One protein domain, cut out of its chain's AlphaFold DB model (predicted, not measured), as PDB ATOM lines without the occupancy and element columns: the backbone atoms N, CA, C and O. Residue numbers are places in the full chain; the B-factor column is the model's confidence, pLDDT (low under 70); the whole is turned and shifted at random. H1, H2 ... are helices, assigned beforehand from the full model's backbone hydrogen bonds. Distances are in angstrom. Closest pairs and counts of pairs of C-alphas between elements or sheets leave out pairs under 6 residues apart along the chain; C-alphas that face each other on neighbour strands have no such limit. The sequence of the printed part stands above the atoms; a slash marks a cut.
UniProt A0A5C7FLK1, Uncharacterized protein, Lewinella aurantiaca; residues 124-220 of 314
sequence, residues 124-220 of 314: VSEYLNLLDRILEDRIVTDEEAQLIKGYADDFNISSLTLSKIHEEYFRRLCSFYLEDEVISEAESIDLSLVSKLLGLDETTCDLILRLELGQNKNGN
ATOM      1  N   VAL A 124      35.153  29.416  32.795       61.47
ATOM      2  CA  VAL A 124      33.971  28.532  32.722       61.47
ATOM      3  C   VAL A 124      32.931  29.062  31.731       61.47
ATOM      4  O   VAL A 124      32.246  28.290  31.071       61.47
ATOM      5  N   SER A 125      32.825  30.381  31.580       62.78
ATOM      6  CA  SER A 125      31.823  30.986  30.696       62.78
ATOM      7  C   SER A 125      32.178  30.841  29.221       62.78
ATOM      8  O   SER A 125      31.292  30.704  28.388       62.78
ATOM      9  N   GLU A 126      33.466  30.850  28.892       67.62
ATOM     10  CA  GLU A 126      33.943  30.616  27.529       67.62
ATOM     11  C   GLU A 126      33.740  29.156  27.112       67.62
ATOM     12  O   GLU A 126      33.270  28.894  26.008       67.62
ATOM     13  N   TYR A 127      33.954  28.219  28.039       70.62
ATOM     14  CA  TYR A 127      33.644  26.809  27.815       70.62
ATOM     15  C   TYR A 127      32.141  26.547  27.621       70.62
ATOM     16  O   TYR A 127      31.753  25.794  26.734       70.62
ATOM     17  N   LEU A 128      31.279  27.200  28.407       66.06
ATOM     18  CA  LEU A 128      29.827  27.091  28.225       66.06
ATOM     19  C   LEU A 128      29.377  27.659  26.869       66.06
ATOM     20  O   LEU A 128      28.592  27.018  26.182       66.06
ATOM     21  N   ASN A 129      29.939  28.790  26.430       67.75
ATOM     22  CA  ASN A 129      29.658  29.335  25.096       67.75
ATOM     23  C   ASN A 129      30.141  28.405  23.966       67.75
ATOM     24  O   ASN A 129      29.527  28.352  22.900       67.75
ATOM     25  N   LEU A 130      31.254  27.690  24.173       69.69
ATOM     26  CA  LEU A 130      31.728  26.670  23.235       69.69
ATOM     27  C   LEU A 130      30.722  25.517  23.130       69.69
ATOM     28  O   LEU A 130      30.421  25.090  22.015       69.69
ATOM     29  N   LEU A 131      30.182  25.054  24.262       68.31
ATOM     30  CA  LEU A 131      29.141  24.025  24.290       68.31
ATOM     31  C   LEU A 131      27.847  24.496  23.622       68.31
ATOM     32  O   LEU A 131      27.294  23.737  22.836       68.31
ATOM     33  N   ASP A 132      27.407  25.735  23.851       64.81
ATOM     34  CA  ASP A 132      26.208  26.289  23.199       64.81
ATOM     35  C   ASP A 132      26.327  26.255  21.670       64.81
ATOM     36  O   ASP A 132      25.384  25.873  20.980       64.81
ATOM     37  N   ARG A 133      27.503  26.616  21.139       67.88
ATOM     38  CA  ARG A 133      27.767  26.594  19.695       67.88
ATOM     39  C   ARG A 133      27.795  25.171  19.137       67.88
ATOM     40  O   ARG A 133      27.275  24.936  18.056       67.88
ATOM     41  N   ILE A 134      28.440  24.241  19.842       66.00
ATOM     42  CA  ILE A 134      28.597  22.852  19.384       66.00
ATOM     43  C   ILE A 134      27.277  22.079  19.489       66.00
ATOM     44  O   ILE A 134      26.995  21.210  18.679       66.00
ATOM     45  N   LEU A 135      26.454  22.379  20.491       66.50
ATOM     46  CA  LEU A 135      25.198  21.670  20.724       66.50
ATOM     47  C   LEU A 135      24.009  22.319  20.006       66.50
ATOM     48  O   LEU A 135      22.886  21.829  20.157       66.50
ATOM     49  N   GLU A 136      24.221  23.384  19.230       65.31
ATOM     50  CA  GLU A 136      23.164  24.117  18.522       65.31
ATOM     51  C   GLU A 136      22.370  23.206  17.575       65.31
ATOM     52  O   GLU A 136      21.139  23.228  17.583       65.31
ATOM     53  N   ASP A 137      23.054  22.347  16.819       61.47
ATOM     54  CA  ASP A 137      22.430  21.441  15.853       61.47
ATOM     55  C   ASP A 137      22.166  20.030  16.402       61.47
ATOM     56  O   ASP A 137      21.675  19.167  15.667       61.47
ATOM     57  N   ARG A 138      22.429  19.811  17.701       60.53
ATOM     58  CA  ARG A 138      22.256  18.526  18.397       60.53
ATOM     59  C   ARG A 138      23.052  17.379  17.750       60.53
ATOM     60  O   ARG A 138      22.704  16.209  17.910       60.53
ATOM     61  N   ILE A 139      24.138  17.689  17.045       62.28
ATOM     62  CA  ILE A 139      25.030  16.712  16.428       62.28
ATOM     63  C   ILE A 139      26.460  17.117  16.774       62.28
ATOM     64  O   ILE A 139      26.937  18.145  16.333       62.28
ATOM     65  N   VAL A 140      27.175  16.287  17.533       64.31
ATOM     66  CA  VAL A 140      28.602  16.536  17.783       64.31
ATOM     67  C   VAL A 140      29.417  15.752  16.769       64.31
ATOM     68  O   VAL A 140      29.375  14.520  16.746       64.31
ATOM     69  N   THR A 141      30.155  16.468  15.929       69.31
ATOM     70  CA  THR A 141      31.133  15.886  15.003       69.31
ATOM     71  C   THR A 141      32.427  15.490  15.724       69.31
ATOM     72  O   THR A 141      32.740  15.996  16.804       69.31
ATOM     73  N   ASP A 142      33.230  14.609  15.118       64.75
ATOM     74  CA  ASP A 142      34.537  14.218  15.675       64.75
ATOM     75  C   ASP A 142      35.479  15.423  15.857       64.75
ATOM     76  O   ASP A 142      36.274  15.461  16.798       64.75
ATOM     77  N   GLU A 143      35.375  16.428  14.983       64.94
ATOM     78  CA  GLU A 143      36.134  17.679  15.070       64.94
ATOM     79  C   GLU A 143      35.699  18.515  16.283       64.94
ATOM     80  O   GLU A 143      36.536  19.022  17.026       64.94
ATOM     81  N   GLU A 144      34.399  18.611  16.553       69.31
ATOM     82  CA  GLU A 144      33.870  19.335  17.713       69.31
ATOM     83  C   GLU A 144      34.174  18.629  19.032       69.31
ATOM     84  O   GLU A 144      34.537  19.282  20.013       69.31
ATOM     85  N   ALA A 145      34.124  17.296  19.049       68.06
ATOM     86  CA  ALA A 145      34.584  16.508  20.185       68.06
ATOM     87  C   ALA A 145      36.079  16.759  20.470       68.06
ATOM     88  O   ALA A 145      36.483  16.889  21.630       68.06
ATOM     89  N   GLN A 146      36.901  16.891  19.421       68.81
ATOM     90  CA  GLN A 146      38.310  17.271  19.554       68.81
ATOM     91  C   GLN A 146      38.486  18.714  20.039       68.81
ATOM     92  O   GLN A 146      39.378  18.948  20.847       68.81
ATOM     93  N   LEU A 147      37.638  19.662  19.628       72.94
ATOM     94  CA  LEU A 147      37.664  21.041  20.135       72.94
ATOM     95  C   LEU A 147      37.335  21.113  21.630       72.94
ATOM     96  O   LEU A 147      38.021  21.810  22.376       72.94
ATOM     97  N   ILE A 148      36.318  20.372  22.084       74.12
ATOM     98  CA  ILE A 148      35.957  20.285  23.508       74.12
ATOM     99  C   ILE A 148      37.126  19.721  24.317       74.12
ATOM    100  O   ILE A 148      37.462  20.246  25.381       74.12
ATOM    101  N   LYS A 149      37.749  18.655  23.805       72.44
ATOM    102  CA  LYS A 149      38.889  18.008  24.451       72.44
ATOM    103  C   LYS A 149      40.130  18.903  24.459       72.44
ATOM    104  O   LYS A 149      40.746  19.053  25.504       72.44
ATOM    105  N   GLY A 150      40.441  19.548  23.334       75.62
ATOM    106  CA  GLY A 150      41.552  20.490  23.206       75.62
ATOM    107  C   GLY A 150      41.411  21.667  24.164       75.62
ATOM    108  O   GLY A 150      42.354  21.984  24.873       75.62
ATOM    109  N   TYR A 151      40.205  22.229  24.299       77.06
ATOM    110  CA  TYR A 151      39.946  23.271  25.293       77.06
ATOM    111  C   TYR A 151      40.166  22.763  26.726       77.06
ATOM    112  O   TYR A 151      40.756  23.455  27.551       77.06
ATOM    113  N   ALA A 152      39.706  21.552  27.050       75.25
ATOM    114  CA  ALA A 152      39.940  20.981  28.375       75.25
ATOM    115  C   ALA A 152      41.441  20.794  28.662       75.25
ATOM    116  O   ALA A 152      41.891  21.115  29.763       75.25
ATOM    117  N   ASP A 153      42.209  20.343  27.671       74.81
ATOM    118  CA  ASP A 153      43.651  20.120  27.779       74.81
ATOM    119  C   ASP A 153      44.428  21.449  27.892       74.81
ATOM    120  O   ASP A 153      45.235  21.614  28.809       74.81
ATOM    121  N   ASP A 154      44.127  22.433  27.037       75.50
ATOM    122  CA  ASP A 154      44.781  23.753  27.000       75.50
ATOM    123  C   ASP A 154      44.626  24.520  28.321       75.50
ATOM    124  O   ASP A 154      45.523  25.245  28.762       75.50
ATOM    125  N   PHE A 155      43.489  24.326  28.985       73.31
ATOM    126  CA  PHE A 155      43.148  24.975  30.243       73.31
ATOM    127  C   PHE A 155      43.369  24.085  31.478       73.31
ATOM    128  O   PHE A 155      42.995  24.478  32.589       73.31
ATOM    129  N   ASN A 156      44.001  22.912  31.315       72.12
ATOM    130  CA  ASN A 156      44.251  21.918  32.369       72.12
ATOM    131  C   ASN A 156      42.997  21.588  33.202       72.12
ATOM    132  O   ASN A 156      43.049  21.414  34.427       72.12
ATOM    133  N   ILE A 157      41.843  21.517  32.543       73.38
ATOM    134  CA  ILE A 157      40.582  21.157  33.176       73.38
ATOM    135  C   ILE A 157      40.613  19.654  33.434       73.38
ATOM    136  O   ILE A 157      40.619  18.837  32.516       73.38
ATOM    137  N   SER A 158      40.618  19.269  34.709       75.50
ATOM    138  CA  SER A 158      40.547  17.853  35.065       75.50
ATOM    139  C   SER A 158      39.243  17.236  34.548       75.50
ATOM    140  O   SER A 158      38.200  17.887  34.570       75.50
ATOM    141  N   SER A 159      39.267  15.958  34.163       73.56
ATOM    142  CA  SER A 159      38.061  15.228  33.732       73.56
ATOM    143  C   SER A 159      36.918  15.305  34.761       73.56
ATOM    144  O   SER A 159      35.754  15.404  34.385       73.56
ATOM    145  N   LEU A 160      37.244  15.360  36.057       71.44
ATOM    146  CA  LEU A 160      36.266  15.507  37.137       71.44
ATOM    147  C   LEU A 160      35.638  16.908  37.167       71.44
ATOM    148  O   LEU A 160      34.452  17.054  37.448       71.44
ATOM    149  N   THR A 161      36.416  17.950  36.874       72.25
ATOM    150  CA  THR A 161      35.891  19.311  36.712       72.25
ATOM    151  C   THR A 161      35.056  19.424  35.437       72.25
ATOM    152  O   THR A 161      33.992  20.029  35.469       72.25
ATOM    153  N   LEU A 162      35.504  18.809  34.343       77.44
ATOM    154  CA  LEU A 162      34.795  18.799  33.067       77.44
ATOM    155  C   LEU A 162      33.398  18.178  33.207       77.44
ATOM    156  O   LEU A 162      32.416  18.812  32.833       77.44
ATOM    157  N   SER A 163      33.313  17.014  33.863       77.62
ATOM    158  CA  SER A 163      32.045  16.349  34.200       77.62
ATOM    159  C   SER A 163      31.111  17.270  34.984       77.62
ATOM    160  O   SER A 163      29.946  17.408  34.637       77.62
ATOM    161  N   LYS A 164      31.629  17.996  35.984       77.06
ATOM    162  CA  LYS A 164      30.822  18.954  36.756       77.06
ATOM    163  C   LYS A 164      30.274  20.094  35.903       77.06
ATOM    164  O   LYS A 164      29.172  20.566  36.163       77.06
ATOM    165  N   ILE A 165      31.035  20.559  34.912       72.69
ATOM    166  CA  ILE A 165      30.563  21.607  34.001       72.69
ATOM    167  C   ILE A 165      29.476  21.053  33.068       72.69
ATOM    168  O   ILE A 165      28.480  21.731  32.831       72.69
ATOM    169  N   HIS A 166      29.626  19.816  32.587       82.00
ATOM    170  CA  HIS A 166      28.605  19.124  31.792       82.00
ATOM    171  C   HIS A 166      27.318  18.870  32.581       82.00
ATOM    172  O   HIS A 166      26.234  19.155  32.080       82.00
ATOM    173  N   GLU A 167      27.428  18.407  33.827       81.06
ATOM    174  CA  GLU A 167      26.298  18.227  34.746       81.06
ATOM    175  C   GLU A 167      25.561  19.547  35.001       81.06
ATOM    176  O   GLU A 167      24.334  19.592  34.970       81.06
ATOM    177  N   GLU A 168      26.300  20.636  35.226       75.56
ATOM    178  CA  GLU A 168      25.729  21.967  35.449       75.56
ATOM    179  C   GLU A 168      25.031  22.504  34.191       75.56
ATOM    180  O   GLU A 168      23.939  23.065  34.281       75.56
ATOM    181  N   TYR A 169      25.616  22.298  33.008       76.38
ATOM    182  CA  TYR A 169      24.969  22.631  31.740       76.38
ATOM    183  C   TYR A 169      23.662  21.842  31.562       76.38
ATOM    184  O   TYR A 169      22.613  22.423  31.282       76.38
ATOM    185  N   PHE A 170      23.702  20.527  31.789       79.62
ATOM    186  CA  PHE A 170      22.533  19.661  31.672       79.62
ATOM    187  C   PHE A 170      21.438  20.032  32.678       79.62
ATOM    188  O   PHE A 170      20.273  20.135  32.308       79.62
ATOM    189  N   ARG A 171      21.805  20.334  33.930       80.62
ATOM    190  CA  ARG A 171      20.873  20.840  34.947       80.62
ATOM    191  C   ARG A 171      20.157  22.103  34.484       80.62
ATOM    192  O   ARG A 171      18.944  22.199  34.649       80.62
ATOM    193  N   ARG A 172      20.877  23.063  33.897       71.50
ATOM    194  CA  ARG A 172      20.279  24.305  33.377       71.50
ATOM    195  C   ARG A 172      19.287  24.026  32.259       71.50
ATOM    196  O   ARG A 172      18.217  24.626  32.241       71.50
ATOM    197  N   LEU A 173      19.615  23.089  31.374       73.69
ATOM    198  CA  LEU A 173      18.708  22.653  30.319       73.69
ATOM    199  C   LEU A 173      17.446  21.983  30.893       73.69
ATOM    200  O   LEU A 173      16.340  22.279  30.449       73.69
ATOM    201  N   CYS A 174      17.585  21.142  31.923       77.94
ATOM    202  CA  CYS A 174      16.449  20.546  32.632       77.94
ATOM    203  C   CYS A 174      15.571  21.596  33.322       77.94
ATOM    204  O   CYS A 174      14.356  21.565  33.159       77.94
ATOM    205  N   SER A 175      16.172  22.520  34.079       73.56
ATOM    206  CA  SER A 175      15.453  23.608  34.755       73.56
ATOM    207  C   SER A 175      14.671  24.461  33.757       73.56
ATOM    208  O   SER A 175      13.531  24.825  34.032       73.56
ATOM    209  N   PHE A 176      15.248  24.703  32.579       70.38
ATOM    210  CA  PHE A 176      14.599  25.430  31.499       70.38
ATOM    211  C   PHE A 176      13.359  24.701  30.953       70.38
ATOM    212  O   PHE A 176      12.289  25.297  30.866       70.38
ATOM    213  N   TYR A 177      13.459  23.406  30.634       71.19
ATOM    214  CA  TYR A 177      12.285  22.637  30.189       71.19
ATOM    215  C   TYR A 177      11.240  22.432  31.292       71.19
ATOM    216  O   TYR A 177      10.078  22.172  31.005       71.19
ATOM    217  N   LEU A 178      11.630  22.580  32.557       73.88
ATOM    218  CA  LEU A 178      10.742  22.470  33.709       73.88
ATOM    219  C   LEU A 178      10.095  23.799  34.133       73.88
ATOM    220  O   LEU A 178       9.391  23.801  35.146       73.88
ATOM    221  N   GLU A 179      10.274  24.897  33.384       68.69
ATOM    222  CA  GLU A 179       9.579  26.172  33.647       68.69
ATOM    223  C   GLU A 179       8.048  26.008  33.642       68.69
ATOM    224  O   GLU A 179       7.372  26.571  34.503       68.69
ATOM    225  N   ASP A 180       7.513  25.178  32.742       68.50
ATOM    226  CA  ASP A 180       6.073  24.902  32.614       68.50
ATOM    227  C   ASP A 180       5.611  23.695  33.471       68.50
ATOM    228  O   ASP A 180       4.512  23.171  33.290       68.50
ATOM    229  N   GLU A 181       6.455  23.221  34.402       71.75
ATOM    230  CA  GLU A 181       6.258  22.049  35.284       71.75
ATOM    231  C   GLU A 181       5.976  20.703  34.573       71.75
ATOM    232  O   GLU A 181       5.706  19.690  35.230       71.75
ATOM    233  N   VAL A 182       6.083  20.651  33.242       74.06
ATOM    234  CA  VAL A 182       5.824  19.469  32.409       74.06
ATOM    235  C   VAL A 182       6.902  19.355  31.335       74.06
ATOM    236  O   VAL A 182       7.126  20.300  30.594       74.06
ATOM    237  N   ILE A 183       7.519  18.175  31.212       74.62
ATOM    238  CA  ILE A 183       8.423  17.843  30.099       74.62
ATOM    239  C   ILE A 183       7.615  17.098  29.034       74.62
ATOM    240  O   ILE A 183       7.032  16.045  29.305       74.62
ATOM    241  N   SER A 184       7.580  17.637  27.821       72.19
ATOM    242  CA  SER A 184       6.980  17.004  26.647       72.19
ATOM    243  C   SER A 184       7.835  15.851  26.105       72.19
ATOM    244  O   SER A 184       9.024  15.721  26.397       72.19
ATOM    245  N   GLU A 185       7.245  15.005  25.256       63.53
ATOM    246  CA  GLU A 185       7.963  13.897  24.609       63.53
ATOM    247  C   GLU A 185       9.158  14.393  23.772       63.53
ATOM    248  O   GLU A 185      10.234  13.799  23.814       63.53
ATOM    249  N   ALA A 186       9.001  15.525  23.079       57.12
ATOM    250  CA  ALA A 186      10.072  16.149  22.304       57.12
ATOM    251  C   ALA A 186      11.229  16.634  23.195       57.12
ATOM    252  O   ALA A 186      12.391  16.398  22.874       57.12
ATOM    253  N   GLU A 187      10.923  17.248  24.340       69.25
ATOM    254  CA  GLU A 187      11.930  17.723  25.300       69.25
ATOM    255  C   GLU A 187      12.644  16.557  25.994       69.25
ATOM    256  O   GLU A 187      13.854  16.604  26.203       69.25
ATOM    257  N   SER A 188      11.936  15.461  26.285       71.50
ATOM    258  CA  SER A 188      12.557  14.244  26.819       71.50
ATOM    259  C   SER A 188      13.522  13.597  25.818       71.50
ATOM    260  O   SER A 188      14.548  13.050  26.229       71.50
ATOM    261  N   ILE A 189      13.202  13.634  24.521       66.69
ATOM    262  CA  ILE A 189      14.097  13.156  23.459       66.69
ATOM    263  C   ILE A 189      15.323  14.071  23.357       66.69
ATOM    264  O   ILE A 189      16.444  13.566  23.282       66.69
ATOM    265  N   ASP A 190      15.128  15.391  23.414       67.44
ATOM    266  CA  ASP A 190      16.220  16.367  23.375       67.44
ATOM    267  C   ASP A 190      17.179  16.202  24.562       67.44
ATOM    268  O   ASP A 190      18.389  16.086  24.377       67.44
ATOM    269  N   LEU A 191      16.646  16.078  25.781       76.50
ATOM    270  CA  LEU A 191      17.434  15.816  26.986       76.50
ATOM    271  C   LEU A 191      18.220  14.501  26.890       76.50
ATOM    272  O   LEU A 191      19.391  14.457  27.258       76.50
ATOM    273  N   SER A 192      17.608  13.436  26.365       74.31
ATOM    274  CA  SER A 192      18.278  12.141  26.158       74.31
ATOM    275  C   SER A 192      19.414  12.221  25.138       74.31
ATOM    276  O   SER A 192      20.420  11.518  25.241       74.31
ATOM    277  N   LEU A 193      19.260  13.067  24.125       64.44
ATOM    278  CA  LEU A 193      20.286  13.276  23.121       64.44
ATOM    279  C   LEU A 193      21.433  14.119  23.695       64.44
ATOM    280  O   LEU A 193      22.591  13.721  23.580       64.44
ATOM    281  N   VAL A 194      21.131  15.228  24.375       72.12
ATOM    282  CA  VAL A 194      22.147  16.106  24.975       72.12
ATOM    283  C   VAL A 194      22.943  15.382  26.063       72.12
ATOM    284  O   VAL A 194      24.162  15.536  26.115       72.12
ATOM    285  N   SER A 195      22.308  14.543  26.888       81.06
ATOM    286  CA  SER A 195      23.025  13.766  27.909       81.06
ATOM    287  C   SER A 195      24.062  12.820  27.302       81.06
ATOM    288  O   SER A 195      25.189  12.750  27.791       81.06
ATOM    289  N   LYS A 196      23.724  12.156  26.189       75.31
ATOM    290  CA  LYS A 196      24.653  11.287  25.450       75.31
ATOM    291  C   LYS A 196      25.807  12.069  24.837       75.31
ATOM    292  O   LYS A 196      26.941  11.609  24.918       75.31
ATOM    293  N   LEU A 197      25.532  13.238  24.254       71.38
ATOM    294  CA  LEU A 197      26.562  14.100  23.663       71.38
ATOM    295  C   LEU A 197      27.557  14.616  24.709       71.38
ATOM    296  O   LEU A 197      28.748  14.714  24.430       71.38
ATOM    297  N   LEU A 198      27.077  14.900  25.919       78.12
ATOM    298  CA  LEU A 198      27.907  15.308  27.053       78.12
ATOM    299  C   LEU A 198      28.581  14.127  27.771       78.12
ATOM    300  O   LEU A 198      29.400  14.341  28.659       78.12
ATOM    301  N   GLY A 199      28.254  12.883  27.410       80.44
ATOM    302  CA  GLY A 199      28.792  11.691  28.066       80.44
ATOM    303  C   GLY A 199      28.314  11.507  29.510       80.44
ATOM    304  O   GLY A 199      29.016  10.883  30.305       80.44
ATOM    305  N   LEU A 200      27.141  12.046  29.856       82.19
ATOM    306  CA  LEU A 200      26.542  11.899  31.180       82.19
ATOM    307  C   LEU A 200      25.901  10.519  31.332       82.19
ATOM    308  O   LEU A 200      25.250  10.004  30.419       82.19
ATOM    309  N   ASP A 201      26.055   9.923  32.509       86.75
ATOM    310  CA  ASP A 201      25.407   8.664  32.836       86.75
ATOM    311  C   ASP A 201      23.907   8.861  33.111       86.75
ATOM    312  O   ASP A 201      23.455   9.887  33.629       86.75
ATOM    313  N   GLU A 202      23.116   7.843  32.772       84.12
ATOM    314  CA  GLU A 202      21.658   7.881  32.915       84.12
ATOM    315  C   GLU A 202      21.221   8.079  34.378       84.12
ATOM    316  O   GLU A 202      20.242   8.777  34.644       84.12
ATOM    317  N   THR A 203      21.981   7.537  35.338       84.94
ATOM    318  CA  THR A 203      21.703   7.684  36.774       84.94
ATOM    319  C   THR A 203      21.863   9.121  37.262       84.94
ATOM    320  O   THR A 203      21.011   9.611  38.006       84.94
ATOM    321  N   THR A 204      22.901   9.825  36.814       82.50
ATOM    322  CA  THR A 204      23.107  11.250  37.098       82.50
ATOM    323  C   THR A 204      22.024  12.102  36.448       82.50
ATOM    324  O   THR A 204      21.488  13.003  37.094       82.50
ATOM    325  N   CYS A 205      21.625  11.786  35.213       85.00
ATOM    326  CA  CYS A 205      20.558  12.510  34.518       85.00
ATOM    327  C   CYS A 205      19.204  12.394  35.239       85.00
ATOM    328  O   CYS A 205      18.545  13.408  35.474       85.00
ATOM    329  N   ASP A 206      18.802  11.181  35.635       84.62
ATOM    330  CA  ASP A 206      17.571  10.940  36.405       84.62
ATOM    331  C   ASP A 206      17.629  11.620  37.782       84.62
ATOM    332  O   ASP A 206      16.650  12.230  38.221       84.62
ATOM    333  N   LEU A 207      18.788  11.599  38.452       82.31
ATOM    334  CA  LEU A 207      18.980  12.319  39.711       82.31
ATOM    335  C   LEU A 207      18.784  13.831  39.536       82.31
ATOM    336  O   LEU A 207      18.058  14.436  40.325       82.31
ATOM    337  N   ILE A 208      19.396  14.436  38.513       83.75
ATOM    338  CA  ILE A 208      19.252  15.867  38.210       83.75
ATOM    339  C   ILE A 208      17.785  16.202  37.928       83.75
ATOM    340  O   ILE A 208      17.241  17.099  38.567       83.75
ATOM    341  N   LEU A 209      17.109  15.438  37.067       84.69
ATOM    342  CA  LEU A 209      15.692  15.649  36.751       84.69
ATOM    343  C   LEU A 209      14.797  15.564  37.991       84.69
ATOM    344  O   LEU A 209      13.930  16.416  38.193       84.69
ATOM    345  N   ARG A 210      15.017  14.572  38.861       83.50
ATOM    346  CA  ARG A 210      14.274  14.435  40.122       83.50
ATOM    347  C   ARG A 210      14.543  15.578  41.085       83.50
ATOM    348  O   ARG A 210      13.620  15.998  41.779       83.50
ATOM    349  N   LEU A 211      15.784  16.055  41.161       81.06
ATOM    350  CA  LEU A 211      16.141  17.190  42.002       81.06
ATOM    351  C   LEU A 211      15.494  18.475  41.491       81.06
ATOM    352  O   LEU A 211      14.934  19.190  42.308       81.06
ATOM    353  N   GLU A 212      15.480  18.735  40.186       79.94
ATOM    354  CA  GLU A 212      14.832  19.924  39.613       79.94
ATOM    355  C   GLU A 212      13.299  19.872  39.766       79.94
ATOM    356  O   GLU A 212      12.680  20.812  40.267       79.94
ATOM    357  N   LEU A 213      12.675  18.719  39.490       76.69
ATOM    358  CA  LEU A 213      11.249  18.481  39.770       76.69
ATOM    359  C   LEU A 213      10.921  18.618  41.266       76.69
ATOM    360  O   LEU A 213       9.865  19.123  41.654       76.69
ATOM    361  N   GLY A 214      11.822  18.132  42.119       66.44
ATOM    362  CA  GLY A 214      11.719  18.180  43.569       66.44
ATOM    363  C   GLY A 214      11.982  19.566  44.142       66.44
ATOM    364  O   GLY A 214      11.385  19.894  45.156       66.44
ATOM    365  N   GLN A 215      12.809  20.400  43.513       56.94
ATOM    366  CA  GLN A 215      13.026  21.797  43.890       56.94
ATOM    367  C   GLN A 215      11.846  22.676  43.477       56.94
ATOM    368  O   GLN A 215      11.467  23.546  44.256       56.94
ATOM    369  N   ASN A 216      11.166  22.383  42.363       51.88
ATOM    370  CA  ASN A 216       9.888  23.034  42.049       51.88
ATOM    371  C   ASN A 216       8.768  22.633  43.031       51.88
ATOM    372  O   ASN A 216       7.957  23.471  43.420       51.88
ATOM    373  N   LYS A 217       8.758  21.388  43.538       49.03
ATOM    374  CA  LYS A 217       7.770  20.936  44.545       49.03
ATOM    375  C   LYS A 217       8.123  21.314  45.994       49.03
ATOM    376  O   LYS A 217       7.238  21.671  46.768       49.03
ATOM    377  N   ASN A 218       9.401  21.279  46.369       42.47
ATOM    378  CA  ASN A 218       9.914  21.596  47.711       42.47
ATOM    379  C   ASN A 218      10.397  23.050  47.849       42.47
ATOM    380  O   ASN A 218      10.723  23.480  48.956       42.47
ATOM    381  N   GLY A 219      10.359  23.838  46.772       42.72
ATOM    382  CA  GLY A 219      10.485  25.298  46.792       42.72
ATOM    383  C   GLY A 219       9.310  26.001  47.481       42.72
ATOM    384  O   GLY A 219       9.385  27.196  47.745       42.72
ATOM    385  N   ASN A 220       8.264  25.252  47.857       40.06
ATOM    386  CA  ASN A 220       7.110  25.711  48.634       40.06
ATOM    387  C   ASN A 220       6.971  24.990  49.991       40.06
ATOM    388  O   ASN A 220       5.875  24.642  50.430       40.06
TER     389      ASN A 220
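This is residues 124 to 220 of the 314 residues of an uncharacterized protein of Lewinella aurantiaca (UniProt A0A5C7FLK1). One long helix, H3, makes the core; H4 folds back beside its second half, H5 crosses that half at a slant, and the side-by-side pair H1 and H2 stands steeply to H3 toward its other end. The printed part has 97 residues, with five named helices in the order H1 to H5 and no named strand: all helix. It is compact, with a radius of gyration of the C-alphas of 14.1 A, yet elongated, spanning 43 by 24 by 23 A.

H1, residues 124 to 134, and H2, residues 142 to 154, form a helical hairpin, running opposite ways at a shallow tilt of 8 degrees; their closest C-alphas, of Ile 134 and Glu 144, are 6.6 A apart. H3, residues 159 to 177, is the hub. With residues 165 to 169 alone it only just touches H1, with 3 pairs of C-alphas within 8 A, the closest those of Leu 128 and Tyr 169 at 7.5 A. H4, residues 185 to 197, forms a helical hairpin with H3 at a shallow tilt of 10 degrees; the closest C-alphas, of Tyr 177 and Glu 187, are 6.9 A apart. H5, residues 202 to 218, touches H3 at a steep tilt of 47 degrees, the closest C-alphas being those of Ser 175 and Glu 212 at 6.1 A. H1 and H2 are apart from H4 and H5. In the five helices every O i to N i+4 pair is within hydrogen-bond range.

H1 begins at C-alpha 124 (33.971, 28.532, 32.722) and is 15.5 A long. H2 measures 18.0 A, H3 27.1 A, H4 18.6 A and H5 23.3 A, ending at C-alpha 218 (9.914, 21.596, 47.711).

The C-alphas farthest apart, of Glu 143 and Asn 220, are 45.1 A apart. The printed part has no cut and no long link. The mean pLDDT of the printed part is 71.5, and 37 residues are under 70, among them 128 to 146 and 214 to 220.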